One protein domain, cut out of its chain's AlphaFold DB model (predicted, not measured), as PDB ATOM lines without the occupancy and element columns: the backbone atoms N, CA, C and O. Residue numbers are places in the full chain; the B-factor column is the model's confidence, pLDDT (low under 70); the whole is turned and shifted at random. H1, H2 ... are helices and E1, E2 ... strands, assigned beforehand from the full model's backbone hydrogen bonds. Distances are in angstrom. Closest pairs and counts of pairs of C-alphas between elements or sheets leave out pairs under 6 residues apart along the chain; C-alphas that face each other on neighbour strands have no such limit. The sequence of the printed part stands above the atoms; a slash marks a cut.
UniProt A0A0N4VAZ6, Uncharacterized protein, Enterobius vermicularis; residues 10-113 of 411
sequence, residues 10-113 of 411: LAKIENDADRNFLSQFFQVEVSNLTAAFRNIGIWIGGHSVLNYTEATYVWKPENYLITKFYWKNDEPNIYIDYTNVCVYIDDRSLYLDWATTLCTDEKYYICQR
ATOM      1  N   LEU A  10      -4.484 -10.699   3.480       92.50
ATOM      2  CA  LEU A  10      -4.807 -11.949   2.785       92.50
ATOM      3  C   LEU A  10      -6.031 -11.751   1.882       92.50
ATOM      4  O   LEU A  10      -6.959 -11.031   2.265       92.50
ATOM      5  N   ALA A  11      -6.023 -12.374   0.703       93.12
ATOM      6  CA  ALA A  11      -7.079 -12.167  -0.283       93.12
ATOM      7  C   ALA A  11      -8.465 -12.554   0.256       93.12
ATOM      8  O   ALA A  11      -8.604 -13.515   1.021       93.12
ATOM      9  N   LYS A  12      -9.479 -11.795  -0.152       92.75
ATOM     10  CA  LYS A  12     -10.899 -12.022   0.123       92.75
ATOM     11  C   LYS A  12     -11.568 -12.389  -1.199       92.75
ATOM     12  O   LYS A  12     -11.246 -11.809  -2.229       92.75
ATOM     13  N   ILE A  13     -12.482 -13.352  -1.167       92.81
ATOM     14  CA  ILE A  13     -13.250 -13.776  -2.342       92.81
ATOM     15  C   ILE A  13     -14.719 -13.570  -2.000       92.81
ATOM     16  O   ILE A  13     -15.301 -14.355  -1.256       92.81
ATOM     17  N   GLU A  14     -15.308 -12.488  -2.495       88.62
ATOM     18  CA  GLU A  14     -16.640 -12.053  -2.059       88.62
ATOM     19  C   GLU A  14     -17.716 -12.354  -3.108       88.62
ATOM     20  O   GLU A  14     -18.904 -12.408  -2.790       88.62
ATOM     21  N   ASN A  15     -17.315 -12.570  -4.361       88.00
ATOM     22  CA  ASN A  15     -18.216 -12.849  -5.470       88.00
ATOM     23  C   ASN A  15     -17.592 -13.808  -6.502       88.00
ATOM     24  O   ASN A  15     -16.432 -14.214  -6.393       88.00
ATOM     25  N   ASP A  16     -18.387 -14.182  -7.512       84.56
ATOM     26  CA  ASP A  16     -17.972 -15.172  -8.516       84.56
ATOM     27  C   ASP A  16     -16.837 -14.645  -9.397       84.56
ATOM     28  O   ASP A  16     -16.003 -15.427  -9.847       84.56
ATOM     29  N   ALA A  17     -16.763 -13.326  -9.601       81.38
ATOM     30  CA  ALA A  17     -15.682 -12.707 -10.356       81.38
ATOM     31  C   ALA A  17     -14.344 -12.820  -9.608       81.38
ATOM     32  O   ALA A  17     -13.362 -13.229 -10.222       81.38
ATOM     33  N   ASP A  18     -14.310 -12.559  -8.294       86.94
ATOM     34  CA  ASP A  18     -13.103 -12.743  -7.473       86.94
ATOM     35  C   ASP A  18     -12.634 -14.211  -7.512       86.94
ATOM     36  O   ASP A  18     -11.446 -14.488  -7.695       86.94
ATOM     37  N   ARG A  19     -13.574 -15.164  -7.377       89.25
ATOM     38  CA  ARG A  19     -13.289 -16.610  -7.419       89.25
ATOM     39  C   ARG A  19     -12.693 -17.015  -8.761       89.25
ATOM     40  O   ARG A  19     -11.645 -17.655  -8.799       89.25
ATOM     41  N   ASN A  20     -13.356 -16.634  -9.850       83.81
ATOM     42  CA  ASN A  20     -12.934 -16.990 -11.198       83.81
ATOM     43  C   ASN A  20     -11.589 -16.341 -11.538       83.81
ATOM     44  O   ASN A  20     -10.717 -17.015 -12.078       83.81
ATOM     45  N   PHE A  21     -11.388 -15.071 -11.176       84.69
ATOM     46  CA  PHE A  21     -10.121 -14.371 -11.379       84.69
ATOM     47  C   PHE A  21      -8.966 -15.073 -10.659       84.69
ATOM     48  O   PHE A  21      -7.954 -15.374 -11.287       84.69
ATOM     49  N   LEU A  22      -9.114 -15.378  -9.365       87.44
ATOM     50  CA  LEU A  22      -8.053 -16.040  -8.604       87.44
ATOM     51  C   LEU A  22      -7.785 -17.461  -9.095       87.44
ATOM     52  O   LEU A  22      -6.623 -17.846  -9.206       87.44
ATOM     53  N   SER A  23      -8.829 -18.218  -9.436       86.19
ATOM     54  CA  SER A  23      -8.663 -19.546 -10.028       86.19
ATOM     55  C   SER A  23      -7.813 -19.475 -11.299       86.19
ATOM     56  O   SER A  23      -6.810 -20.180 -11.417       86.19
ATOM     57  N   GLN A  24      -8.153 -18.566 -12.213       81.94
ATOM     58  CA  GLN A  24      -7.430 -18.371 -13.470       81.94
ATOM     59  C   GLN A  24      -5.992 -17.890 -13.239       81.94
ATOM     60  O   GLN A  24      -5.061 -18.423 -13.841       81.94
ATOM     61  N   PHE A  25      -5.799 -16.936 -12.323       84.88
ATOM     62  CA  PHE A  25      -4.482 -16.440 -11.929       84.88
ATOM     63  C   PHE A  25      -3.580 -17.577 -11.441       84.88
ATOM     64  O   PHE A  25      -2.467 -17.738 -11.936       84.88
ATOM     65  N   PHE A  26      -4.060 -18.427 -10.529       84.06
ATOM     66  CA  PHE A  26      -3.258 -19.542 -10.029       84.06
ATOM     67  C   PHE A  26      -3.018 -20.617 -11.085       84.06
ATOM     68  O   PHE A  26      -1.922 -21.171 -11.157       84.06
ATOM     69  N   GLN A  27      -3.991 -20.892 -11.948       78.06
ATOM     70  CA  GLN A  27      -3.796 -21.836 -13.044       78.06
ATOM     71  C   GLN A  27      -2.719 -21.378 -14.040       78.06
ATOM     72  O   GLN A  27      -2.076 -22.228 -14.644       78.06
ATOM     73  N   VAL A  28      -2.469 -20.075 -14.191       78.06
ATOM     74  CA  VAL A  28      -1.407 -19.543 -15.066       78.06
ATOM     75  C   VAL A  28      -0.075 -19.382 -14.326       78.06
ATOM     76  O   VAL A  28       0.972 -19.796 -14.824       78.06
ATOM     77  N   GLU A  29      -0.102 -18.805 -13.127       76.88
ATOM     78  CA  GLU A  29       1.108 -18.419 -12.395       76.88
ATOM     79  C   GLU A  29       1.699 -19.568 -11.569       76.88
ATOM     80  O   GLU A  29       2.915 -19.668 -11.416       76.88
ATOM     81  N   VAL A  30       0.860 -20.472 -11.049       71.69
ATOM     82  CA  VAL A  30       1.295 -21.579 -10.177       71.69
ATOM     83  C   VAL A  30       1.543 -22.864 -10.966       71.69
ATOM     84  O   VAL A  30       2.374 -23.671 -10.557       71.69
ATOM     85  N   SER A  31       0.895 -23.068 -12.117       59.78
ATOM     86  CA  SER A  31       1.126 -24.262 -12.954       59.78
ATOM     87  C   SER A  31       2.550 -24.349 -13.520       59.78
ATOM     88  O   SER A  31       3.038 -25.454 -13.761       59.78
ATOM     89  N   ASN A  32       3.230 -23.207 -13.660       57.53
ATOM     90  CA  ASN A  32       4.641 -23.108 -14.043       57.53
ATOM     91  C   ASN A  32       5.615 -23.378 -12.881       57.53
ATOM     92  O   ASN A  32       6.827 -23.457 -13.093       57.53
ATOM     93  N   LEU A  33       5.115 -23.518 -11.650       60.25
ATOM     94  CA  LEU A  33       5.929 -23.842 -10.483       60.25
ATOM     95  C   LEU A  33       6.128 -25.364 -10.376       60.25
ATOM     96  O   LEU A  33       5.335 -26.170 -10.864       60.25
ATOM     97  N   THR A  34       7.244 -25.772  -9.771       56.78
ATOM     98  CA  THR A  34       7.678 -27.176  -9.693       56.78
ATOM     99  C   THR A  34       6.617 -28.088  -9.060       56.78
ATOM    100  O   THR A  34       5.741 -27.640  -8.324       56.78
ATOM    101  N   ALA A  35       6.727 -29.408  -9.268       61.34
ATOM    102  CA  ALA A  35       5.827 -30.406  -8.668       61.34
ATOM    103  C   ALA A  35       5.660 -30.272  -7.134       61.34
ATOM    104  O   ALA A  35       4.658 -30.729  -6.592       61.34
ATOM    105  N   ALA A  36       6.601 -29.602  -6.457       60.34
ATOM    106  CA  ALA A  36       6.555 -29.267  -5.036       60.34
ATOM    107  C   ALA A  36       5.412 -28.310  -4.634       60.34
ATOM    108  O   ALA A  36       5.118 -28.196  -3.449       60.34
ATOM    109  N   PHE A  37       4.764 -27.622  -5.580       64.06
ATOM    110  CA  PHE A  37       3.637 -26.721  -5.300       64.06
ATOM    111  C   PHE A  37       2.269 -27.417  -5.296       64.06
ATOM    112  O   PHE A  37       1.287 -26.837  -4.833       64.06
ATOM    113  N   ARG A  38       2.185 -28.658  -5.790       67.44
ATOM    114  CA  ARG A  38       0.916 -29.389  -5.905       67.44
ATOM    115  C   ARG A  38       0.463 -29.943  -4.549       67.44
ATOM    116  O   ARG A  38       1.285 -30.369  -3.745       67.44
ATOM    117  N   ASN A  39      -0.848 -30.005  -4.337       74.62
ATOM    118  CA  ASN A  39      -1.554 -30.560  -3.174       74.62
ATOM    119  C   ASN A  39      -1.365 -29.825  -1.835       74.62
ATOM    120  O   ASN A  39      -1.671 -30.382  -0.781       74.62
ATOM    121  N   ILE A  40      -0.852 -28.593  -1.847       82.75
ATOM    122  CA  ILE A  40      -0.634 -27.802  -0.624       82.75
ATOM    123  C   ILE A  40      -1.808 -26.834  -0.370       82.75
ATOM    124  O   ILE A  40      -2.238 -26.637   0.775       82.75
ATOM    125  N   GLY A  41      -2.373 -26.269  -1.442       88.38
ATOM    126  CA  GLY A  41      -3.417 -25.246  -1.398       88.38
ATOM    127  C   GLY A  41      -2.896 -23.841  -1.070       88.38
ATOM    128  O   GLY A  41      -1.697 -23.627  -0.859       88.38
ATOM    129  N   ILE A  42      -3.806 -22.863  -1.046       92.00
ATOM    130  CA  ILE A  42      -3.460 -21.440  -0.893       92.00
ATOM    131  C   ILE A  42      -4.332 -20.783   0.174       92.00
ATOM    132  O   ILE A  42      -5.553 -20.743   0.060       92.00
ATOM    133  N   TRP A  43      -3.706 -20.242   1.214       95.06
ATOM    134  CA  TRP A  43      -4.375 -19.484   2.262       95.06
ATOM    135  C   TRP A  43      -5.011 -18.202   1.724       95.06
ATOM    136  O   TRP A  43      -4.342 -17.390   1.078       95.06
ATOM    137  N   ILE A  44      -6.270 -18.000   2.112       95.31
ATOM    138  CA  ILE A  44      -7.022 -16.752   1.956       95.31
ATOM    139  C   ILE A  44      -7.336 -16.157   3.332       95.31
ATOM    140  O   ILE A  44      -6.975 -16.716   4.367       95.31
ATOM    141  N   GLY A  45      -7.973 -14.988   3.366       94.81
ATOM    142  CA  GLY A  45      -8.236 -14.259   4.607       94.81
ATOM    143  C   GLY A  45      -9.302 -14.882   5.507       94.81
ATOM    144  O   GLY A  45      -9.520 -14.369   6.602       94.81
ATOM    145  N   GLY A  46      -9.983 -15.936   5.054       95.38
ATOM    146  CA  GLY A  46     -11.093 -16.550   5.767       95.38
ATOM    147  C   GLY A  46     -10.611 -17.323   6.988       95.38
ATOM    148  O   GLY A  46      -9.675 -18.121   6.912       95.38
ATOM    149  N   HIS A  47     -11.265 -17.111   8.122       95.19
ATOM    150  CA  HIS A  47     -11.056 -17.909   9.321       95.19
ATOM    151  C   HIS A  47     -12.335 -18.007  10.138       95.19
ATOM    152  O   HIS A  47     -13.272 -17.235   9.960       95.19
ATOM    153  N   SER A  48     -12.356 -18.969  11.042       94.25
ATOM    154  CA  SER A  48     -13.442 -19.147  11.997       94.25
ATOM    155  C   SER A  48     -13.280 -18.232  13.214       94.25
ATOM    156  O   SER A  48     -12.174 -17.848  13.608       94.25
ATOM    157  N   VAL A  49     -14.418 -17.858  13.783       91.50
ATOM    158  CA  VAL A  49     -14.605 -17.171  15.058       91.50
ATOM    159  C   VAL A  49     -15.794 -17.838  15.747       91.50
ATOM    160  O   VAL A  49     -16.759 -18.225  15.085       91.50
ATOM    161  N   LEU A  50     -15.737 -17.986  17.069       89.06
ATOM    162  CA  LEU A  50     -16.818 -18.610  17.825       89.06
ATOM    163  C   LEU A  50     -18.057 -17.711  17.905       89.06
ATOM    164  O   LEU A  50     -17.974 -16.517  18.205       89.06
ATOM    165  N   ASN A  51     -19.209 -18.332  17.680       86.81
ATOM    166  CA  ASN A  51     -20.524 -17.843  18.055       86.81
ATOM    167  C   ASN A  51     -21.125 -18.857  19.033       86.81
ATOM    168  O   ASN A  51     -21.754 -19.837  18.634       86.81
ATOM    169  N   TYR A  52     -20.858 -18.657  20.320       84.75
ATOM    170  CA  TYR A  52     -21.059 -19.658  21.366       84.75
ATOM    171  C   TYR A  52     -20.282 -20.946  21.051       84.75
ATOM    172  O   TYR A  52     -19.054 -20.947  21.081       84.75
ATOM    173  N   THR A  53     -20.982 -22.040  20.749       81.19
ATOM    174  CA  THR A  53     -20.389 -23.346  20.427       81.19
ATOM    175  C   THR A  53     -20.231 -23.584  18.928       81.19
ATOM    176  O   THR A  53     -19.668 -24.602  18.535       81.19
ATOM    177  N   GLU A  54     -20.749 -22.687  18.090       84.75
ATOM    178  CA  GLU A  54     -20.744 -22.839  16.638       84.75
ATOM    179  C   GLU A  54     -19.677 -21.959  15.986       84.75
ATOM    180  O   GLU A  54     -19.295 -20.901  16.493       84.75
ATOM    181  N   ALA A  55     -19.199 -22.397  14.825       90.56
ATOM    182  CA  ALA A  55     -18.245 -21.644  14.032       90.56
ATOM    183  C   ALA A  55     -18.964 -20.632  13.139       90.56
ATOM    184  O   ALA A  55     -19.871 -20.977  12.386       90.56
ATOM    185  N   THR A  56     -18.505 -19.387  13.166       93.31
ATOM    186  CA  THR A  56     -18.839 -18.365  12.171       93.31
ATOM    187  C   THR A  56     -17.579 -18.001  11.402       93.31
ATOM    188  O   THR A  56     -16.534 -17.766  12.001       93.31
ATOM    189  N   TYR A  57     -17.656 -17.950  10.075       94.50
ATOM    190  CA  TYR A  57     -16.501 -17.637   9.237       94.50
ATOM    191  C   TYR A  57     -16.484 -16.157   8.849       94.50
ATOM    192  O   TYR A  57     -17.499 -15.584   8.450       94.50
ATOM    193  N   VAL A  58     -15.309 -15.547   8.968       94.38
ATOM    194  CA  VAL A  58     -15.078 -14.113   8.784       94.38
ATOM    195  C   VAL A  58     -13.782 -13.857   8.010       94.38
ATOM    196  O   VAL A  58     -12.860 -14.677   8.018       94.38
ATOM    197  N   TRP A  59     -13.685 -12.700   7.363       93.31
ATOM    198  CA  TRP A  59     -12.481 -12.240   6.678       93.31
ATOM    199  C   TRP A  59     -11.546 -11.468   7.615       93.31
ATOM    200  O   TRP A  59     -11.950 -10.489   8.245       93.31
ATOM    201  N   LYS A  60     -10.255 -11.819   7.619       89.12
ATOM    202  CA  LYS A  60      -9.185 -10.940   8.120       89.12
ATOM    203  C   LYS A  60      -9.092  -9.639   7.295       89.12
ATOM    204  O   LYS A  60      -9.365  -9.673   6.094       89.12
ATOM    205  N   PRO A  61      -8.568  -8.541   7.875       85.19
ATOM    206  CA  PRO A  61      -8.176  -8.402   9.283       85.19
ATOM    207  C   PRO A  61      -9.314  -8.026  10.248       85.19
ATOM    208  O   PRO A  61      -9.179  -8.310  11.433       85.19
ATOM    209  N   GLU A  62     -10.418  -7.443   9.778       86.25
ATOM    210  CA  GLU A  62     -11.449  -6.835  10.638       86.25
ATOM    211  C   GLU A  62     -12.605  -7.765  11.042       86.25
ATOM    212  O   GLU A  62     -13.547  -7.308  11.678       86.25
ATOM    213  N   ASN A  63     -12.556  -9.058  10.711       90.75
ATOM    214  CA  ASN A  63     -13.634 -10.029  10.944       90.75
ATOM    215  C   ASN A  63     -14.960  -9.657  10.249       90.75
ATOM    216  O   ASN A  63     -16.042  -9.797  10.826       90.75
ATOM    217  N   TYR A  64     -14.893  -9.212   8.994       90.62
ATOM    218  CA  TYR A  64     -16.102  -9.036   8.186       90.62
ATOM    219  C   TYR A  64     -16.772 -10.385   7.934       90.62
ATOM    220  O   TYR A  64     -16.107 -11.336   7.525       90.62
ATOM    221  N   LEU A  65     -18.078 -10.471   8.175       91.25
ATOM    222  CA  LEU A  65     -18.847 -11.692   7.976       91.25
ATOM    223  C   LEU A  65     -18.764 -12.158   6.517       91.25
ATOM    224  O   LEU A  65     -19.001 -11.379   5.593       91.25
ATOM    225  N   ILE A  66     -18.460 -13.441   6.315       92.94
ATOM    226  CA  ILE A  66     -18.518 -14.050   4.987       92.94
ATOM    227  C   ILE A  66     -19.982 -14.347   4.656       92.94
ATOM    228  O   ILE A  66     -20.648 -15.091   5.372       92.94
ATOM    229  N   THR A  67     -20.480 -13.772   3.564       90.06
ATOM    230  CA  THR A  67     -21.875 -13.931   3.115       90.06
ATOM    231  C   THR A  67     -22.032 -14.921   1.965       90.06
ATOM    232  O   THR A  67     -23.128 -15.432   1.742       90.06
ATOM    233  N   LYS A  68     -20.945 -15.221   1.246       92.44
ATOM    234  CA  LYS A  68     -20.919 -16.168   0.132       92.44
ATOM    235  C   LYS A  68     -19.777 -17.155   0.310       92.44
ATOM    236  O   LYS A  68     -18.641 -16.760   0.552       92.44
ATOM    237  N   PHE A  69     -20.100 -18.436   0.190       94.12
ATOM    238  CA  PHE A  69     -19.165 -19.532   0.400       94.12
ATOM    239  C   PHE A  69     -18.981 -20.336  -0.878       94.12
ATOM    240  O   PHE A  69     -19.930 -20.535  -1.634       94.12
ATOM    241  N   TYR A  70     -17.768 -20.846  -1.062       95.38
ATOM    242  CA  TYR A  70     -17.410 -21.715  -2.180       95.38
ATOM    243  C   TYR A  70     -16.804 -23.015  -1.672       95.38
ATOM    244  O   TYR A  70     -15.741 -23.423  -2.116       95.38
ATOM    245  N   TRP A  71     -17.437 -23.628  -0.675       95.88
ATOM    246  CA  TRP A  71     -16.954 -24.871  -0.086       95.88
ATOM    247  C   TRP A  71     -16.875 -25.989  -1.120       95.88
ATOM    248  O   TRP A  71     -17.772 -26.158  -1.945       95.88
ATOM    249  N   LYS A  72     -15.815 -26.781  -1.019       93.88
ATOM    250  CA  LYS A  72     -15.744 -28.096  -1.640       93.88
ATOM    251  C   LYS A  72     -16.852 -28.993  -1.077       93.88
ATOM    252  O   LYS A  72     -17.314 -28.793   0.046       93.88
ATOM    253  N   ASN A  73     -17.238 -30.021  -1.829       90.44
ATOM    254  CA  ASN A  73     -18.073 -31.096  -1.291       90.44
ATOM    255  C   ASN A  73     -17.489 -31.616   0.034       90.44
ATOM    256  O   ASN A  73     -16.283 -31.855   0.123       90.44
ATOM    257  N   ASP A  74     -18.361 -31.781   1.028       91.06
ATOM    258  CA  ASP A  74     -18.048 -32.226   2.395       91.06
ATOM    259  C   ASP A  74     -17.261 -31.227   3.274       91.06
ATOM    260  O   ASP A  74     -16.822 -31.582   4.366       91.06
ATOM    261  N   GLU A  75     -17.130 -29.963   2.854       93.88
ATOM    262  CA  GLU A  75     -16.601 -28.864   3.677       93.88
ATOM    263  C   GLU A  75     -17.725 -27.920   4.169       93.88
ATOM    264  O   GLU A  75     -18.785 -27.828   3.540       93.88
ATOM    265  N   PRO A  76     -17.510 -27.166   5.265       92.31
ATOM    266  CA  PRO A  76     -16.329 -27.195   6.130       92.31
ATOM    267  C   PRO A  76     -16.250 -28.467   6.991       92.31
ATOM    268  O   PRO A  76     -17.272 -28.995   7.431       92.31
ATOM    269  N   ASN A  77     -15.033 -28.933   7.281       91.88
ATOM    270  CA  ASN A  77     -14.807 -30.039   8.213       91.88
ATOM    271  C   ASN A  77     -15.327 -29.724   9.629       91.88
ATOM    272  O   ASN A  77     -15.437 -28.570  10.059       91.88
ATOM    273  N   ILE A  78     -15.592 -30.785  10.395       89.19
ATOM    274  CA  ILE A  78     -15.982 -30.682  11.804       89.19
ATOM    275  C   ILE A  78     -14.728 -30.698  12.681       89.19
ATOM    276  O   ILE A  78     -13.939 -31.643  12.629       89.19
ATOM    277  N   TYR A  79     -14.568 -29.673  13.517       90.12
ATOM    278  CA  TYR A  79     -13.433 -29.531  14.430       90.12
ATOM    279  C   TYR A  79     -13.884 -29.591  15.885       90.12
ATOM    280  O   TYR A  79     -14.990 -29.188  16.231       90.12
ATOM    281  N   ILE A  80     -12.990 -30.072  16.748       86.62
ATOM    282  CA  ILE A  80     -13.186 -30.032  18.204       86.62
ATOM    283  C   ILE A  80     -13.081 -28.587  18.714       86.62
ATOM    284  O   ILE A  80     -13.776 -28.207  19.651       86.62
ATOM    285  N   ASP A  81     -12.212 -27.792  18.088       87.12
ATOM    286  CA  ASP A  81     -11.932 -26.408  18.451       87.12
ATOM    287  C   ASP A  81     -11.886 -25.536  17.188       87.12
ATOM    288  O   ASP A  81     -11.034 -25.717  16.315       87.12
ATOM    289  N   TYR A  82     -12.813 -24.582  17.111       89.94
ATOM    290  CA  TYR A  82     -12.940 -23.627  16.011       89.94
ATOM    291  C   TYR A  82     -12.222 -22.297  16.278       89.94
ATOM    292  O   TYR A  82     -12.403 -21.339  15.542       89.94
ATOM    293  N   THR A  83     -11.393 -22.180  17.314       87.94
ATOM    294  CA  THR A  83     -10.609 -20.952  17.544       87.94
ATOM    295  C   THR A  83      -9.414 -20.825  16.594       87.94
ATOM    296  O   THR A  83      -8.875 -19.732  16.416       87.94
ATOM    297  N   ASN A  84      -9.003 -21.931  15.962       90.06
ATOM    298  CA  ASN A  84      -7.798 -22.020  15.137       90.06
ATOM    299  C   ASN A  84      -8.046 -22.692  13.772       90.06
ATOM    300  O   ASN A  84      -7.167 -23.385  13.253       90.06
ATOM    301  N   VAL A  85      -9.230 -22.504  13.181       95.69
ATOM    302  CA  VAL A  85      -9.565 -23.043  11.849       95.69
ATOM    303  C   VAL A  85      -9.539 -21.928  10.806       95.69
ATOM    304  O   VAL A  85     -10.196 -20.893  10.961       95.69
ATOM    305  N   CYS A  86      -8.792 -22.154   9.730       96.31
ATOM    306  CA  CYS A  86      -8.577 -21.222   8.630       96.31
ATOM    307  C   CYS A  86      -9.064 -21.801   7.301       96.31
ATOM    308  O   CYS A  86      -9.131 -23.017   7.122       96.31
ATOM    309  N   VAL A  87      -9.355 -20.910   6.354       97.00
ATOM    310  CA  VAL A  87      -9.869 -21.247   5.024       97.00
ATOM    311  C   VAL A  87      -8.764 -21.138   3.981       97.00
ATOM    312  O   VAL A  87      -8.018 -20.157   3.943       97.00
ATOM    313  N   TYR A  88      -8.668 -22.138   3.111       95.38
ATOM    314  CA  TYR A  88      -7.739 -22.155   1.988       95.38
ATOM    315  C   TYR A  88      -8.437 -22.609   0.706       95.38
ATOM    316  O   TYR A  88      -9.475 -23.262   0.751       95.38
ATOM    317  N   ILE A  89      -7.850 -22.272  -0.437       93.81
ATOM    318  CA  ILE A  89      -8.296 -22.707  -1.758       93.81
ATOM    319  C   ILE A  89      -7.649 -24.065  -2.090       93.81
ATOM    320  O   ILE A  89      -6.421 -24.189  -2.022       93.81
ATOM    321  N   ASP A  90      -8.458 -25.063  -2.453       89.06
ATOM    322  CA  ASP A  90      -8.030 -26.426  -2.806       89.06
ATOM    323  C   ASP A  90      -7.515 -26.470  -4.250       89.06
ATOM    324  O   ASP A  90      -8.251 -26.224  -5.205       89.06
ATOM    325  N   ASP A  91      -6.251 -26.832  -4.444       83.56
ATOM    326  CA  ASP A  91      -5.621 -26.868  -5.769       83.56
ATOM    327  C   ASP A  91      -6.194 -27.971  -6.675       83.56
ATOM    328  O   ASP A  91      -6.249 -27.813  -7.893       83.56
ATOM    329  N   ARG A  92      -6.720 -29.057  -6.087       82.12
ATOM    330  CA  ARG A  92      -7.376 -30.156  -6.824       82.12
ATOM    331  C   ARG A  92      -8.691 -29.740  -7.486       82.12
ATOM    332  O   ARG A  92      -9.140 -30.415  -8.405       82.12
ATOM    333  N   SER A  93      -9.288 -28.639  -7.033       83.00
ATOM    334  CA  SER A  93     -10.488 -28.038  -7.626       83.00
ATOM    335  C   SER A  93     -10.165 -27.013  -8.723       83.00
ATOM    336  O   SER A  93     -11.003 -26.183  -9.051       83.00
ATOM    337  N   LEU A  94      -8.928 -26.998  -9.244       81.56
ATOM    338  CA  LEU A  94      -8.409 -25.895 -10.066       81.56
ATOM    339  C   LEU A  94      -8.544 -24.539  -9.372       81.56
ATOM    340  O   LEU A  94      -8.836 -23.518  -9.991       81.56
ATOM    341  N   TYR A  95      -8.315 -24.534  -8.062       87.88
ATOM    342  CA  TYR A  95      -8.396 -23.344  -7.229       87.88
ATOM    343  C   TYR A  95      -9.777 -22.661  -7.205       87.88
ATOM    344  O   TYR A  95      -9.863 -21.453  -6.983       87.88
ATOM    345  N   LEU A  96     -10.854 -23.414  -7.439       87.69
ATOM    346  CA  LEU A  96     -12.224 -22.903  -7.381       87.69
ATOM    347  C   LEU A  96     -12.833 -23.042  -5.985       87.69
ATOM    348  O   LEU A  96     -13.548 -22.145  -5.536       87.69
ATOM    349  N   ASP A  97     -12.561 -24.145  -5.304       92.62
ATOM    350  CA  ASP A  97     -13.257 -24.523  -4.082       92.62
ATOM    351  C   ASP A  97     -12.411 -24.266  -2.839       92.62
ATOM    352  O   ASP A  97     -11.178 -24.315  -2.845       92.62
ATOM    353  N   TRP A  98     -13.103 -23.986  -1.746       96.12
ATOM    354  CA  TRP A  98     -12.540 -23.716  -0.441       96.12
ATOM    355  C   TRP A  98     -12.604 -24.961   0.427       96.12
ATOM    356  O   TRP A  98     -13.560 -25.735   0.383       96.12
ATOM    357  N   ALA A  99     -11.608 -25.097   1.283       96.25
ATOM    358  CA  ALA A  99     -11.556 -26.104   2.321       96.25
ATOM    359  C   ALA A  99     -11.041 -25.485   3.620       96.25
ATOM    360  O   ALA A  99     -10.469 -24.385   3.641       96.25
ATOM    361  N   THR A 100     -11.260 -26.192   4.721       96.62
ATOM    362  CA  THR A 100     -10.827 -25.772   6.049       96.62
ATOM    363  C   THR A 100      -9.701 -26.656   6.562       96.62
ATOM    364  O   THR A 100      -9.627 -27.846   6.265       96.62
ATOM    365  N   THR A 101      -8.778 -26.064   7.319       95.44
ATOM    366  CA  THR A 101      -7.821 -26.809   8.148       95.44
ATOM    367  C   THR A 101      -7.322 -25.945   9.303       95.44
ATOM    368  O   THR A 101      -7.674 -24.766   9.413       95.44
ATOM    369  N   LEU A 102      -6.509 -26.518  10.186       95.50
ATOM    370  CA  LEU A 102      -5.880 -25.780  11.271       95.50
ATOM    371  C   LEU A 102      -4.970 -24.686  10.703       95.50
ATOM    372  O   LEU A 102      -4.176 -24.910   9.790       95.50
ATOM    373  N   CYS A 103      -5.036 -23.485  11.274       93.50
ATOM    374  CA  CYS A 103      -4.250 -22.335  10.812       93.50
ATOM    375  C   CYS A 103      -2.724 -22.529  10.932       93.50
ATOM    376  O   CYS A 103      -1.951 -21.708  10.423       93.50
ATOM    377  N   THR A 104      -2.293 -23.574  11.640       92.75
ATOM    378  CA  THR A 104      -0.898 -23.997  11.807       92.75
ATOM    379  C   THR A 104      -0.335 -24.730  10.597       92.75
ATOM    380  O   THR A 104       0.884 -24.837  10.500       92.75
ATOM    381  N   ASP A 105      -1.186 -25.210   9.687       93.12
ATOM    382  CA  ASP A 105      -0.741 -25.975   8.528       93.12
ATOM    383  C   ASP A 105       0.049 -25.112   7.537       93.12
ATOM    384  O   ASP A 105      -0.237 -23.928   7.291       93.12
ATOM    385  N   GLU A 106       1.047 -25.738   6.921       90.38
ATOM    386  CA  GLU A 106       1.866 -25.109   5.897       90.38
ATOM    387  C   GLU A 106       1.089 -25.035   4.587       90.38
ATOM    388  O   GLU A 106       0.723 -26.052   4.004       90.38
ATOM    389  N   LYS A 107       0.842 -23.807   4.118       90.12
ATOM    390  CA  LYS A 107       0.367 -23.565   2.755       90.12
ATOM    391  C   LYS A 107       0.952 -22.284   2.193       90.12
ATOM    392  O   LYS A 107       1.369 -21.401   2.954       90.12
ATOM    393  N   TYR A 108       0.915 -22.155   0.870       89.38
ATOM    394  CA  TYR A 108       1.132 -20.870   0.212       89.38
ATOM    395  C   TYR A 108       0.043 -19.881   0.621       89.38
ATOM    396  O   TYR A 108      -0.955 -20.253   1.233       89.38
ATOM    397  N   TYR A 109       0.234 -18.602   0.336       90.31
ATOM    398  CA  TYR A 109      -0.744 -17.576   0.670       90.31
ATOM    399  C   TYR A 109      -0.744 -16.499  -0.399       90.31
ATOM    400  O   TYR A 109       0.284 -16.239  -1.021       90.31
ATOM    401  N   ILE A 110      -1.897 -15.867  -0.582       91.12
ATOM    402  CA  ILE A 110      -2.050 -14.739  -1.491       91.12
ATOM    403  C   ILE A 110      -2.430 -13.485  -0.711       91.12
ATOM    404  O   ILE A 110      -3.284 -13.509   0.178       91.12
ATOM    405  N   CYS A 111      -1.773 -12.383  -1.056       91.69
ATOM    406  CA  CYS A 111      -2.079 -11.063  -0.534       91.69
ATOM    407  C   CYS A 111      -2.835 -10.258  -1.593       91.69
ATOM    408  O   CYS A 111      -2.504 -10.330  -2.774       91.69
ATOM    409  N   GLN A 112      -3.801  -9.455  -1.159       88.69
ATOM    410  CA  GLN A 112      -4.454  -8.433  -1.963       88.69
ATOM    411  C   GLN A 112      -4.210  -7.049  -1.359       88.69
ATOM    412  O   GLN A 112      -4.092  -6.892  -0.138       88.69
ATOM    413  N   ARG A 113      -4.163  -6.040  -2.225       87.69
ATOM    414  CA  ARG A 113      -4.154  -4.625  -1.857       87.69
ATOM    415  C   ARG A 113      -5.037  -3.845  -2.809       87.69
ATOM    416  O   ARG A 113      -5.274  -4.288  -3.931       87.69
TER     417      ARG A 113
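AT A GLANCE: This is residues 10 to 113 of the 411 residues of an uncharacterized protein of Enterobius vermicularis (UniProt A0A0N4VAZ6). With little regular structure, the domain is one curled sheet of four strands, like part of a barrel, with long loops around it and H1 grazing it; residues 31 to 36 stick out. The 104 printed residues, 40 in named elements, run H1, E1, E2, E3, E4; the sheet order is E2, E1, E3, E4, antiparallel, and the class is mixed. It is compact, radius of gyration of the C-alphas 13.3 A, spanning 44 by 26 by 25 A.

HOW THE PARTS SIT: E1, residues 42 to 51, and E2, residues 54 to 59, form a hairpin, with N 49 and O 56 2.8 A apart. E1 is antiparallel to E3, residues 85 to 89, with N 48 and O 85 2.9 A apart. E3 and E4, residues 98 to 102, form a hairpin, with N 86 and O 101 2.9 A apart. H1, residues 16 to 29, only grazes the sheet; its O i to N i+4 pairs are within hydrogen-bond range.

IN THESE COORDINATES: H1, 19.7 A long, begins at C-alpha 16 (-17.972, -15.172, -8.516). E1, 25.8 A, bends by 56 degrees at residue 45. E4 ends at C-alpha 102 (-5.880, -25.780, 11.271).

THE WHOLE: The printed part has no cut. The links H1 to E1 and E2 to E3 are long. Residues 31 to 38 have pLDDT under 70.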